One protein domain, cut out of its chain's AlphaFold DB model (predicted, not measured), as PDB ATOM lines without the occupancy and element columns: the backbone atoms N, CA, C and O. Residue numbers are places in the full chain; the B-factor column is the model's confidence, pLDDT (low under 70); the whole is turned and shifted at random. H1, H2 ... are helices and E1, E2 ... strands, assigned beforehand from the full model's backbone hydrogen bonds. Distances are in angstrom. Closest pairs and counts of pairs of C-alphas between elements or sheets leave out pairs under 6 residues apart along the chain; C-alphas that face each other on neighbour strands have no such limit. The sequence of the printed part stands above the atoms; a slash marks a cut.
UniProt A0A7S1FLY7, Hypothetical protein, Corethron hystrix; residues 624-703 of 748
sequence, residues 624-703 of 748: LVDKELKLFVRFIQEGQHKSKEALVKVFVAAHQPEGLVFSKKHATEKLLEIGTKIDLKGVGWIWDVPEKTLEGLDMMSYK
ATOM      1  N   LEU A 624     -41.733 -43.693  32.734       72.25
ATOM      2  CA  LEU A 624     -40.962 -42.568  32.197       72.25
ATOM      3  C   LEU A 624     -40.336 -41.762  33.346       72.25
ATOM      4  O   LEU A 624     -41.051 -41.027  34.032       72.25
ATOM      5  N   VAL A 625     -39.022 -41.897  33.543       69.94
ATOM      6  CA  VAL A 625     -38.245 -41.115  34.524       69.94
ATOM      7  C   VAL A 625     -37.215 -40.240  33.804       69.94
ATOM      8  O   VAL A 625     -36.545 -40.691  32.875       69.94
ATOM      9  N   ASP A 626     -37.106 -38.982  34.231       72.88
ATOM     10  CA  ASP A 626     -36.115 -37.962  33.862       72.88
ATOM     11  C   ASP A 626     -35.654 -37.974  32.398       72.88
ATOM     12  O   ASP A 626     -36.236 -37.287  31.563       72.88
ATOM     13  N   LYS A 627     -34.622 -38.754  32.052       75.50
ATOM     14  CA  LYS A 627     -34.093 -38.860  30.679       75.50
ATOM     15  C   LYS A 627     -35.159 -39.324  29.681       75.50
ATOM     16  O   LYS A 627     -35.262 -38.771  28.588       75.50
ATOM     17  N   GLU A 628     -35.972 -40.306  30.062       77.00
ATOM     18  CA  GLU A 628     -37.070 -40.824  29.241       77.00
ATOM     19  C   GLU A 628     -38.219 -39.806  29.146       77.00
ATOM     20  O   GLU A 628     -38.848 -39.667  28.097       77.00
ATOM     21  N   LEU A 629     -38.455 -39.045  30.221       82.19
ATOM     22  CA  LEU A 629     -39.446 -37.972  30.252       82.19
ATOM     23  C   LEU A 629     -39.029 -36.791  29.360       82.19
ATOM     24  O   LEU A 629     -39.862 -36.288  28.612       82.19
ATOM     25  N   LYS A 630     -37.743 -36.404  29.348       84.50
ATOM     26  CA  LYS A 630     -37.207 -35.395  28.416       84.50
ATOM     27  C   LYS A 630     -37.334 -35.844  26.955       84.50
ATOM     28  O   LYS A 630     -37.730 -35.047  26.108       84.50
ATOM     29  N   LEU A 631     -37.083 -37.122  26.647       82.38
ATOM     30  CA  LEU A 631     -37.341 -37.679  25.307       82.38
ATOM     31  C   LEU A 631     -38.833 -37.626  24.936       82.38
ATOM     32  O   LEU A 631     -39.171 -37.266  23.809       82.38
ATOM     33  N   PHE A 632     -39.730 -37.926  25.878       85.44
ATOM     34  CA  PHE A 632     -41.173 -37.850  25.645       85.44
ATOM     35  C   PHE A 632     -41.660 -36.409  25.430       85.44
ATOM     36  O   PHE A 632     -42.383 -36.149  24.473       85.44
ATOM     37  N   VAL A 633     -41.201 -35.455  26.246       86.25
ATOM     38  CA  VAL A 633     -41.483 -34.016  26.091       86.25
ATOM     39  C   VAL A 633     -40.950 -33.484  24.761       86.25
ATOM     40  O   VAL A 633     -41.673 -32.778  24.058       86.25
ATOM     41  N   ARG A 634     -39.738 -33.882  24.356       84.06
ATOM     42  CA  ARG A 634     -39.190 -33.547  23.034       84.06
ATOM     43  C   ARG A 634     -40.087 -34.075  21.913       84.06
ATOM     44  O   ARG A 634     -40.427 -33.323  21.004       84.06
ATOM     45  N   PHE A 635     -40.523 -35.331  22.003       85.25
ATOM     46  CA  PHE A 635     -41.418 -35.933  21.015       85.25
ATOM     47  C   PHE A 635     -42.800 -35.253  20.968       85.25
ATOM     48  O   PHE A 635     -43.349 -35.061  19.882       85.25
ATOM     49  N   ILE A 636     -43.348 -34.828  22.116       86.75
ATOM     50  CA  ILE A 636     -44.567 -34.004  22.163       86.75
ATOM     51  C   ILE A 636     -44.337 -32.670  21.440       86.75
ATOM     52  O   ILE A 636     -45.215 -32.249  20.694       86.75
ATOM     53  N   GLN A 637     -43.176 -32.024  21.609       83.62
ATOM     54  CA  GLN A 637     -42.892 -30.715  21.006       83.62
ATOM     55  C   GLN A 637     -42.523 -30.751  19.514       83.62
ATOM     56  O   GLN A 637     -42.876 -29.832  18.774       83.62
ATOM     57  N   GLU A 638     -41.872 -31.811  19.039       79.56
ATOM     58  CA  GLU A 638     -41.532 -31.982  17.618       79.56
ATOM     59  C   GLU A 638     -42.702 -32.585  16.803       79.56
ATOM     60  O   GLU A 638     -42.801 -32.371  15.593       79.56
ATOM     61  N   GLY A 639     -43.622 -33.311  17.449       71.31
ATOM     62  CA  GLY A 639     -44.714 -34.041  16.797       71.31
ATOM     63  C   GLY A 639     -45.936 -33.203  16.380       71.31
ATOM     64  O   GLY A 639     -46.249 -32.155  16.947       71.31
ATOM     65  N   GLN A 640     -46.693 -33.707  15.399       67.19
ATOM     66  CA  GLN A 640     -47.952 -33.120  14.905       67.19
ATOM     67  C   GLN A 640     -49.101 -34.131  15.060       67.19
ATOM     68  O   GLN A 640     -49.518 -34.794  14.109       67.19
ATOM     69  N   HIS A 641     -49.587 -34.300  16.295       71.94
ATOM     70  CA  HIS A 641     -50.510 -35.381  16.660       71.94
ATOM     71  C   HIS A 641     -51.882 -34.867  17.110       71.94
ATOM     72  O   HIS A 641     -52.031 -34.308  18.193       71.94
ATOM     73  N   LYS A 642     -52.914 -35.144  16.302       67.44
ATOM     74  CA  LYS A 642     -54.299 -34.689  16.536       67.44
ATOM     75  C   LYS A 642     -55.038 -35.430  17.667       67.44
ATOM     76  O   LYS A 642     -56.126 -35.015  18.058       67.44
ATOM     77  N   SER A 643     -54.480 -36.521  18.204       78.94
ATOM     78  CA  SER A 643     -55.057 -37.267  19.334       78.94
ATOM     79  C   SER A 643     -53.989 -37.840  20.272       78.94
ATOM     80  O   SER A 643     -52.887 -38.192  19.841       78.94
ATOM     81  N   LYS A 644     -54.346 -37.972  21.560       82.44
ATOM     82  CA  LYS A 644     -53.479 -38.520  22.623       82.44
ATOM     83  C   LYS A 644     -52.975 -39.933  22.301       82.44
ATOM     84  O   LYS A 644     -51.805 -40.249  22.491       82.44
ATOM     85  N   GLU A 645     -53.853 -40.765  21.743       83.12
ATOM     86  CA  GLU A 645     -53.550 -42.149  21.375       83.12
ATOM     87  C   GLU A 645     -52.609 -42.232  20.177       83.12
ATOM     88  O   GLU A 645     -51.723 -43.080  20.172       83.12
ATOM     89  N   ALA A 646     -52.752 -41.347  19.184       82.19
ATOM     90  CA  ALA A 646     -51.822 -41.289  18.061       82.19
ATOM     91  C   ALA A 646     -50.416 -40.885  18.531       82.19
ATOM     92  O   ALA A 646     -49.449 -41.539  18.149       82.19
ATOM     93  N   LEU A 647     -50.311 -39.872  19.401       84.56
ATOM     94  CA  LEU A 647     -49.038 -39.422  19.972       84.56
ATOM     95  C   LEU A 647     -48.344 -40.564  20.727       84.56
ATOM     96  O   LEU A 647     -47.244 -40.972  20.357       84.56
ATOM     97  N   VAL A 648     -49.010 -41.144  21.732       85.75
ATOM     98  CA  VAL A 648     -48.417 -42.208  22.560       85.75
ATOM     99  C   VAL A 648     -48.128 -43.472  21.747       85.75
ATOM    100  O   VAL A 648     -47.092 -44.104  21.949       85.75
ATOM    101  N   LYS A 649     -48.989 -43.844  20.788       85.00
ATOM    102  CA  LYS A 649     -48.760 -45.018  19.930       85.00
ATOM    103  C   LYS A 649     -47.541 -44.847  19.025       85.00
ATOM    104  O   LYS A 649     -46.839 -45.834  18.825       85.00
ATOM    105  N   VAL A 650     -47.287 -43.649  18.489       83.56
ATOM    106  CA  VAL A 650     -46.084 -43.396  17.675       83.56
ATOM    107  C   VAL A 650     -44.846 -43.286  18.565       83.56
ATOM    108  O   VAL A 650     -43.850 -43.927  18.249       83.56
ATOM    109  N   PHE A 651     -44.909 -42.599  19.712       84.25
ATOM    110  CA  PHE A 651     -43.780 -42.528  20.652       84.25
ATOM    111  C   PHE A 651     -43.299 -43.921  21.090       84.25
ATOM    112  O   PHE A 651     -42.127 -44.253  20.921       84.25
ATOM    113  N   VAL A 652     -44.229 -44.761  21.568       82.94
ATOM    114  CA  VAL A 652     -43.962 -46.135  22.036       82.94
ATOM    115  C   VAL A 652     -43.623 -47.094  20.883       82.94
ATOM    116  O   VAL A 652     -43.190 -48.211  21.141       82.94
ATOM    117  N   ALA A 653     -43.795 -46.700  19.617       80.69
ATOM    118  CA  ALA A 653     -43.315 -47.461  18.458       80.69
ATOM    119  C   ALA A 653     -41.929 -46.997  17.975       80.69
ATOM    120  O   ALA A 653     -41.140 -47.824  17.534       80.69
ATOM    121  N   ALA A 654     -41.629 -45.698  18.066       77.00
ATOM    122  CA  ALA A 654     -40.365 -45.111  17.621       77.00
ATOM    123  C   ALA A 654     -39.213 -45.311  18.623       77.00
ATOM    124  O   ALA A 654     -38.058 -45.381  18.216       77.00
ATOM    125  N   HIS A 655     -39.517 -45.422  19.920       72.06
ATOM    126  CA  HIS A 655     -38.524 -45.527  20.994       72.06
ATOM    127  C   HIS A 655     -38.581 -46.898  21.686       72.06
ATOM    128  O   HIS A 655     -38.812 -46.979  22.888       72.06
ATOM    129  N   GLN A 656     -38.393 -47.989  20.938       66.69
ATOM    130  CA  GLN A 656     -38.183 -49.328  21.510       66.69
ATOM    131  C   GLN A 656     -36.702 -49.722  21.393       66.69
ATOM    132  O   GLN A 656     -36.314 -50.295  20.376       66.69
ATOM    133  N   PRO A 657     -35.850 -49.404  22.388       56.72
ATOM    134  CA  PRO A 657     -34.511 -49.972  22.460       56.72
ATOM    135  C   PRO A 657     -34.585 -51.453  22.857       56.72
ATOM    136  O   PRO A 657     -35.498 -51.878  23.571       56.72
ATOM    137  N   GLU A 658     -33.605 -52.244  22.430       49.44
ATOM    138  CA  GLU A 658     -33.554 -53.678  22.723       49.44
ATOM    139  C   GLU A 658     -33.479 -53.931  24.241       49.44
ATOM    140  O   GLU A 658     -32.469 -53.668  24.891       49.44
ATOM    141  N   GLY A 659     -34.580 -54.428  24.819       55.19
ATOM    142  CA  GLY A 659     -34.678 -54.832  26.228       55.19
ATOM    143  C   GLY A 659     -35.584 -53.979  27.129       55.19
ATOM    144  O   GLY A 659     -35.972 -54.470  28.190       55.19
ATOM    145  N   LEU A 660     -35.982 -52.760  26.733       51.50
ATOM    146  CA  LEU A 660     -36.936 -51.931  27.495       51.50
ATOM    147  C   LEU A 660     -38.230 -51.705  26.703       51.50
ATOM    148  O   LEU A 660     -38.209 -51.286  25.549       51.50
ATOM    149  N   VAL A 661     -39.377 -51.931  27.351       59.91
ATOM    150  CA  VAL A 661     -40.702 -51.730  26.744       59.91
ATOM    151  C   VAL A 661     -41.475 -50.673  27.521       59.91
ATOM    152  O   VAL A 661     -41.909 -50.903  28.649       59.91
ATOM    153  N   PHE A 662     -41.707 -49.520  26.895       68.31
ATOM    154  CA  PHE A 662     -42.500 -48.451  27.496       68.31
ATOM    155  C   PHE A 662     -43.967 -48.855  27.669       68.31
ATOM    156  O   PHE A 662     -44.660 -49.256  26.728       68.31
ATOM    157  N   SER A 663     -44.470 -48.714  28.895       78.19
ATOM    158  CA  SER A 663     -45.873 -48.978  29.204       78.19
ATOM    159  C   SER A 663     -46.768 -47.886  28.610       78.19
ATOM    160  O   SER A 663     -46.769 -46.749  29.080       78.19
ATOM    161  N   LYS A 664     -47.585 -48.243  27.607       80.12
ATOM    162  CA  LYS A 664     -48.551 -47.324  26.968       80.12
ATOM    163  C   LYS A 664     -49.435 -46.595  27.985       80.12
ATOM    164  O   LYS A 664     -49.685 -45.412  27.798       80.12
ATOM    165  N   LYS A 665     -49.850 -47.281  29.062       80.88
ATOM    166  CA  LYS A 665     -50.656 -46.713  30.154       80.88
ATOM    167  C   LYS A 665     -49.920 -45.570  30.865       80.88
ATOM    168  O   LYS A 665     -50.431 -44.455  30.888       80.88
ATOM    169  N   HIS A 666     -48.687 -45.808  31.318       79.44
ATOM    170  CA  HIS A 666     -47.873 -44.777  31.973       79.44
ATOM    171  C   HIS A 666     -47.544 -43.600  31.037       79.44
ATOM    172  O   HIS A 666     -47.493 -42.458  31.485       79.44
ATOM    173  N   ALA A 667     -47.373 -43.843  29.732       83.19
ATOM    174  CA  ALA A 667     -47.183 -42.777  28.746       83.19
ATOM    175  C   ALA A 667     -48.470 -41.960  28.485       83.19
ATOM    176  O   ALA A 667     -48.394 -40.744  28.330       83.19
ATOM    177  N   THR A 668     -49.661 -42.581  28.489       86.75
ATOM    178  CA  THR A 668     -50.935 -41.834  28.457       86.75
ATOM    179  C   THR A 668     -51.200 -41.053  29.741       86.75
ATOM    180  O   THR A 668     -51.717 -39.946  29.661       86.75
ATOM    181  N   GLU A 669     -50.830 -41.594  30.903       85.38
ATOM    182  CA  GLU A 669     -50.963 -40.914  32.197       85.38
ATOM    183  C   GLU A 669     -50.036 -39.692  32.255       85.38
ATOM    184  O   GLU A 669     -50.514 -38.579  32.461       85.38
ATOM    185  N   LYS A 670     -48.744 -39.854  31.931       85.19
ATOM    186  CA  LYS A 670     -47.803 -38.724  31.869       85.19
ATOM    187  C   LYS A 670     -48.178 -37.676  30.821       85.19
ATOM    188  O   LYS A 670     -47.973 -36.498  31.085       85.19
ATOM    189  N   LEU A 671     -48.768 -38.048  29.679       85.81
ATOM    190  CA  LEU A 671     -49.249 -37.062  28.697       85.81
ATOM    191  C   LEU A 671     -50.389 -36.191  29.245       85.81
ATOM    192  O   LEU A 671     -50.464 -35.019  28.895       85.81
ATOM    193  N   LEU A 672     -51.266 -36.747  30.085       85.50
ATOM    194  CA  LEU A 672     -52.351 -35.994  30.726       85.50
ATOM    195  C   LEU A 672     -51.861 -35.164  31.925       85.50
ATOM    196  O   LEU A 672     -52.487 -34.167  32.262       85.50
ATOM    197  N   GLU A 673     -50.746 -35.558  32.541       85.62
ATOM    198  CA  GLU A 673     -50.091 -34.828  33.633       85.62
ATOM    199  C   GLU A 673     -49.289 -33.611  33.134       85.62
ATOM    200  O   GLU A 673     -49.310 -32.561  33.771       85.62
ATOM    201  N   ILE A 674     -48.585 -33.737  31.999       85.31
ATOM    202  CA  ILE A 674     -47.633 -32.715  31.510       85.31
ATOM    203  C   ILE A 674     -48.075 -31.992  30.232       85.31
ATOM    204  O   ILE A 674     -47.461 -30.994  29.867       85.31
ATOM    205  N   GLY A 675     -49.072 -32.510  29.511       85.31
ATOM    206  CA  GLY A 675     -49.451 -32.033  28.184       85.31
ATOM    207  C   GLY A 675     -50.774 -31.273  28.173       85.31
ATOM    208  O   GLY A 675     -51.771 -31.725  28.733       85.31
ATOM    209  N   THR A 676     -50.812 -30.147  27.465       85.12
ATOM    210  CA  THR A 676     -52.043 -29.400  27.178       85.12
ATOM    211  C   THR A 676     -52.407 -29.520  25.701       85.12
ATOM    212  O   THR A 676     -51.550 -29.680  24.834       85.12
ATOM    213  N   LYS A 677     -53.707 -29.475  25.394       84.62
ATOM    214  CA  LYS A 677     -54.224 -29.596  24.028       84.62
ATOM    215  C   LYS A 677     -54.635 -28.211  23.519       84.62
ATOM    216  O   LYS A 677     -55.607 -27.648  24.015       84.62
ATOM    217  N   ILE A 678     -53.911 -27.680  22.537       82.50
ATOM    218  CA  ILE A 678     -54.074 -26.317  22.002       82.50
ATOM    219  C   ILE A 678     -54.606 -26.395  20.566       82.50
ATOM    220  O   ILE A 678     -54.183 -27.263  19.803       82.50
ATOM    221  N   ASP A 679     -55.525 -25.506  20.183       80.38
ATOM    222  CA  ASP A 679     -55.962 -25.355  18.788       80.38
ATOM    223  C   ASP A 679     -55.161 -24.250  18.086       80.38
ATOM    224  O   ASP A 679     -55.171 -23.096  18.518       80.38
ATOM    225  N   LEU A 680     -54.459 -24.591  17.001       73.56
ATOM    226  CA  LEU A 680     -53.749 -23.613  16.175       73.56
ATOM    227  C   LEU A 680     -54.547 -23.328  14.903       73.56
ATOM    228  O   LEU A 680     -54.683 -24.197  14.036       73.56
ATOM    229  N   LYS A 681     -55.039 -22.087  14.761       64.25
ATOM    230  CA  LYS A 681     -55.799 -21.622  13.587       64.25
ATOM    231  C   LYS A 681     -55.082 -22.003  12.283       64.25
ATOM    232  O   LYS A 681     -53.971 -21.552  12.028       64.25
ATOM    233  N   GLY A 682     -55.731 -22.834  11.465       62.69
ATOM    234  CA  GLY A 682     -55.214 -23.323  10.178       62.69
ATOM    235  C   GLY A 682     -54.512 -24.691  10.209       62.69
ATOM    236  O   GLY A 682     -54.402 -25.322   9.162       62.69
ATOM    237  N   VAL A 683     -54.101 -25.197  11.379       62.78
ATOM    238  CA  VAL A 683     -53.469 -26.530  11.537       62.78
ATOM    239  C   VAL A 683     -54.360 -27.487  12.345       62.78
ATOM    240  O   VAL A 683     -54.410 -28.695  12.072       62.78
ATOM    241  N   GLY A 684     -55.128 -26.930  13.284       71.50
ATOM    242  CA  GLY A 684     -56.022 -27.635  14.193       71.50
ATOM    243  C   GLY A 684     -55.356 -28.017  15.518       71.50
ATOM    244  O   GLY A 684     -54.247 -27.587  15.838       71.50
ATOM    245  N   TRP A 685     -56.048 -28.873  16.268       79.00
ATOM    246  CA  TRP A 685     -55.635 -29.350  17.586       79.00
ATOM    247  C   TRP A 685     -54.306 -30.122  17.605       79.00
ATOM    248  O   TRP A 685     -54.153 -31.137  16.919       79.00
ATOM    249  N   ILE A 686     -53.397 -29.687  18.481       82.88
ATOM    250  CA  ILE A 686     -52.053 -30.230  18.729       82.88
ATOM    251  C   ILE A 686     -51.848 -30.382  20.252       82.88
ATOM    252  O   ILE A 686     -52.575 -29.780  21.045       82.88
ATOM    253  N   TRP A 687     -50.879 -31.203  20.670       84.56
ATOM    254  CA  TRP A 687     -50.420 -31.284  22.062       84.56
ATOM    255  C   TRP A 687     -49.133 -30.473  22.260       84.56
ATOM    256  O   TRP A 687     -48.203 -30.577  21.461       84.56
ATOM    257  N   ASP A 688     -49.103 -29.689  23.331       87.06
ATOM    258  CA  ASP A 688     -48.005 -28.818  23.762       87.06
ATOM    259  C   ASP A 688     -47.670 -29.127  25.240       87.06
ATOM    260  O   ASP A 688     -48.405 -29.858  25.908       87.06
ATOM    261  N   VAL A 689     -46.561 -28.603  25.762       88.81
ATOM    262  CA  VAL A 689     -46.107 -28.790  27.153       88.81
ATOM    263  C   VAL A 689     -45.927 -27.410  27.801       88.81
ATOM    264  O   VAL A 689     -45.153 -26.611  27.270       88.81
ATOM    265  N   PRO A 690     -46.603 -27.096  28.928       86.00
ATOM    266  CA  PRO A 690     -46.536 -25.780  29.560       86.00
ATOM    267  C   PRO A 690     -45.121 -25.332  29.937       86.00
ATOM    268  O   PRO A 690     -44.283 -26.135  30.347       86.00
ATOM    269  N   GLU A 691     -44.894 -24.018  29.883       83.62
ATOM    270  CA  GLU A 691     -43.576 -23.399  30.085       83.62
ATOM    271  C   GLU A 691     -42.923 -23.804  31.411       83.62
ATOM    272  O   GLU A 691     -41.787 -24.258  31.404       83.62
ATOM    273  N   LYS A 692     -43.674 -23.793  32.521       84.12
ATOM    274  CA  LYS A 692     -43.191 -24.222  33.850       84.12
ATOM    275  C   LYS A 692     -42.616 -25.647  33.859       84.12
ATOM    276  O   LYS A 692     -41.686 -25.944  34.603       84.12
ATOM    277  N   THR A 693     -43.165 -26.535  33.030       82.62
ATOM    278  CA  THR A 693     -42.725 -27.932  32.910       82.62
ATOM    279  C   THR A 693     -41.522 -28.068  31.972       82.62
ATOM    280  O   THR A 693     -40.683 -28.941  32.178       82.62
ATOM    281  N   LEU A 694     -41.390 -27.187  30.973       83.38
ATOM    282  CA  LEU A 694     -40.181 -27.068  30.150       83.38
ATOM    283  C   LEU A 694     -39.018 -26.433  30.931       83.38
ATOM    284  O   LEU A 694     -37.878 -26.851  30.753       83.38
ATOM    285  N   GLU A 695     -39.290 -25.465  31.808       85.19
ATOM    286  CA  GLU A 695     -38.321 -24.860  32.732       85.19
ATOM    287  C   GLU A 695     -37.817 -25.896  33.742       85.19
ATOM    288  O   GLU A 695     -36.617 -26.145  33.818       85.19
ATOM    289  N   GLY A 696     -38.730 -26.585  34.441       82.62
ATOM    290  CA  GLY A 696     -38.387 -27.638  35.408       82.62
ATOM    291  C   GLY A 696     -37.673 -28.861  34.809       82.62
ATOM    292  O   GLY A 696     -37.084 -29.647  35.548       82.62
ATOM    293  N   LEU A 697     -37.692 -29.017  33.481       84.06
ATOM    294  CA  LEU A 697     -36.947 -30.047  32.754       84.06
ATOM    295  C   LEU A 697     -35.734 -29.504  31.985       84.06
ATOM    296  O   LEU A 697     -35.084 -30.300  31.314       84.06
ATOM    297  N   ASP A 698     -35.391 -28.217  32.067       85.50
ATOM    298  CA  ASP A 698     -34.327 -27.592  31.261       85.50
ATOM    299  C   ASP A 698     -34.466 -27.911  29.753       85.50
ATOM    300  O   ASP A 698     -33.639 -28.572  29.122       85.50
ATOM    301  N   MET A 699     -35.624 -27.536  29.200       84.06
ATOM    302  CA  MET A 699     -36.051 -27.828  27.823       84.06
ATOM    303  C   MET A 699     -36.696 -26.629  27.109       84.06
ATOM    304  O   MET A 699     -37.320 -26.793  26.060       84.06
ATOM    305  N   MET A 700     -36.532 -25.407  27.623       82.75
ATOM    306  CA  MET A 700     -37.142 -24.194  27.047       82.75
ATOM    307  C   MET A 700     -36.698 -23.880  25.606       82.75
ATOM    308  O   MET A 700     -37.411 -23.189  24.880       82.75
ATOM    309  N   SER A 701     -35.583 -24.448  25.142       82.25
ATOM    310  CA  SER A 701     -35.157 -24.424  23.734       82.25
ATOM    311  C   SER A 701     -36.122 -25.142  22.774       82.25
ATOM    312  O   SER A 701     -36.146 -24.813  21.589       82.25
ATOM    313  N   TYR A 702     -36.948 -26.069  23.272       78.25
ATOM    314  CA  TYR A 702     -37.975 -26.793  22.510       78.25
ATOM    315  C   TYR A 702     -39.367 -26.138  22.571       78.25
ATOM    316  O   TYR A 702     -40.333 -26.690  22.045       78.25
ATOM    317  N   LYS A 703     -39.497 -24.957  23.194       82.38
ATOM    318  CA  LYS A 703     -40.759 -24.210  23.263       82.38
ATOM    319  C   LYS A 703     -41.236 -23.812  21.859       82.38
ATOM    320  O   LYS A 703     -40.562 -23.060  21.151       82.38
TER     321      LYS A 703
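AT A GLANCE: This is residues 624 to 703 of the 748 residues of the protein "Hypothetical protein" of Corethron hystrix (UniProt A0A7S1FLY7). Three helices, H1, H2 and H3, make a loose triangular cluster, H2 set at a steep tilt to both H1 and H3, with the two-stranded hairpin E1 E2 reaching to one end of the long axis and the link between H2 and H3 to the other. The short helix H4 follows the hairpin and lies close to H3. The printed part has 80 residues, in the order H1 H2 H3 E1 E2 H4; the sheet E1 - E2 is antiparallel and the class is mostly helix. The whole is compact, with a radius of gyration of the C-alphas of 12.3 A, yet elongated, spanning 41 by 26 by 18 A.

IN THESE COORDINATES: H1, residues 627 to 638, begins at C-alpha 627 (-34.093, -38.860, 30.679) and is 16.5 A long. H2, residues 644 to 654, is 15.5 A and H3, residues 664 to 674, 15.3 A. E1, residues 676 to 680, and E2, residues 684 to 688, are 12.5 A each. H4, residues 691 to 696, ends at C-alpha 696 (-38.387, -27.638, 35.408).

HOW THE PARTS SIT: H1 and H2 only just touch, with 3 pairs of C-alphas within 8 A, the closest Phe 635 and Phe 651 at 7.0 A. H2 and H3 touch at a steep tilt of 59 degrees, opposite ways, the closest C-alphas being Val 648 and Ala 667, 6.3 A apart. H1 and H3 are near each other. In the hairpin E1 E2, N 678 and O 686 are 2.9 A apart, within hydrogen-bond range. The closest C-alphas of H1 and E2 are Gln 637 and Asp 688, 6.1 A apart. H3 and H4 are close but not clearly touching, Ile 674 and Thr 693 being their closest C-alphas at 7.0 A. In H1, H2, H3 and H4 every O i to N i+4 pair is within hydrogen-bond range.

THE WHOLE: The C-alphas of Gly 659 and Lys 681, 41.3 A apart, are the two farthest apart. The printed part has no cut and no long link. Mean pLDDT of the printed part is 78.7; residues 625, 640, 642, 656 to 662 and 681 to 683 are under 70.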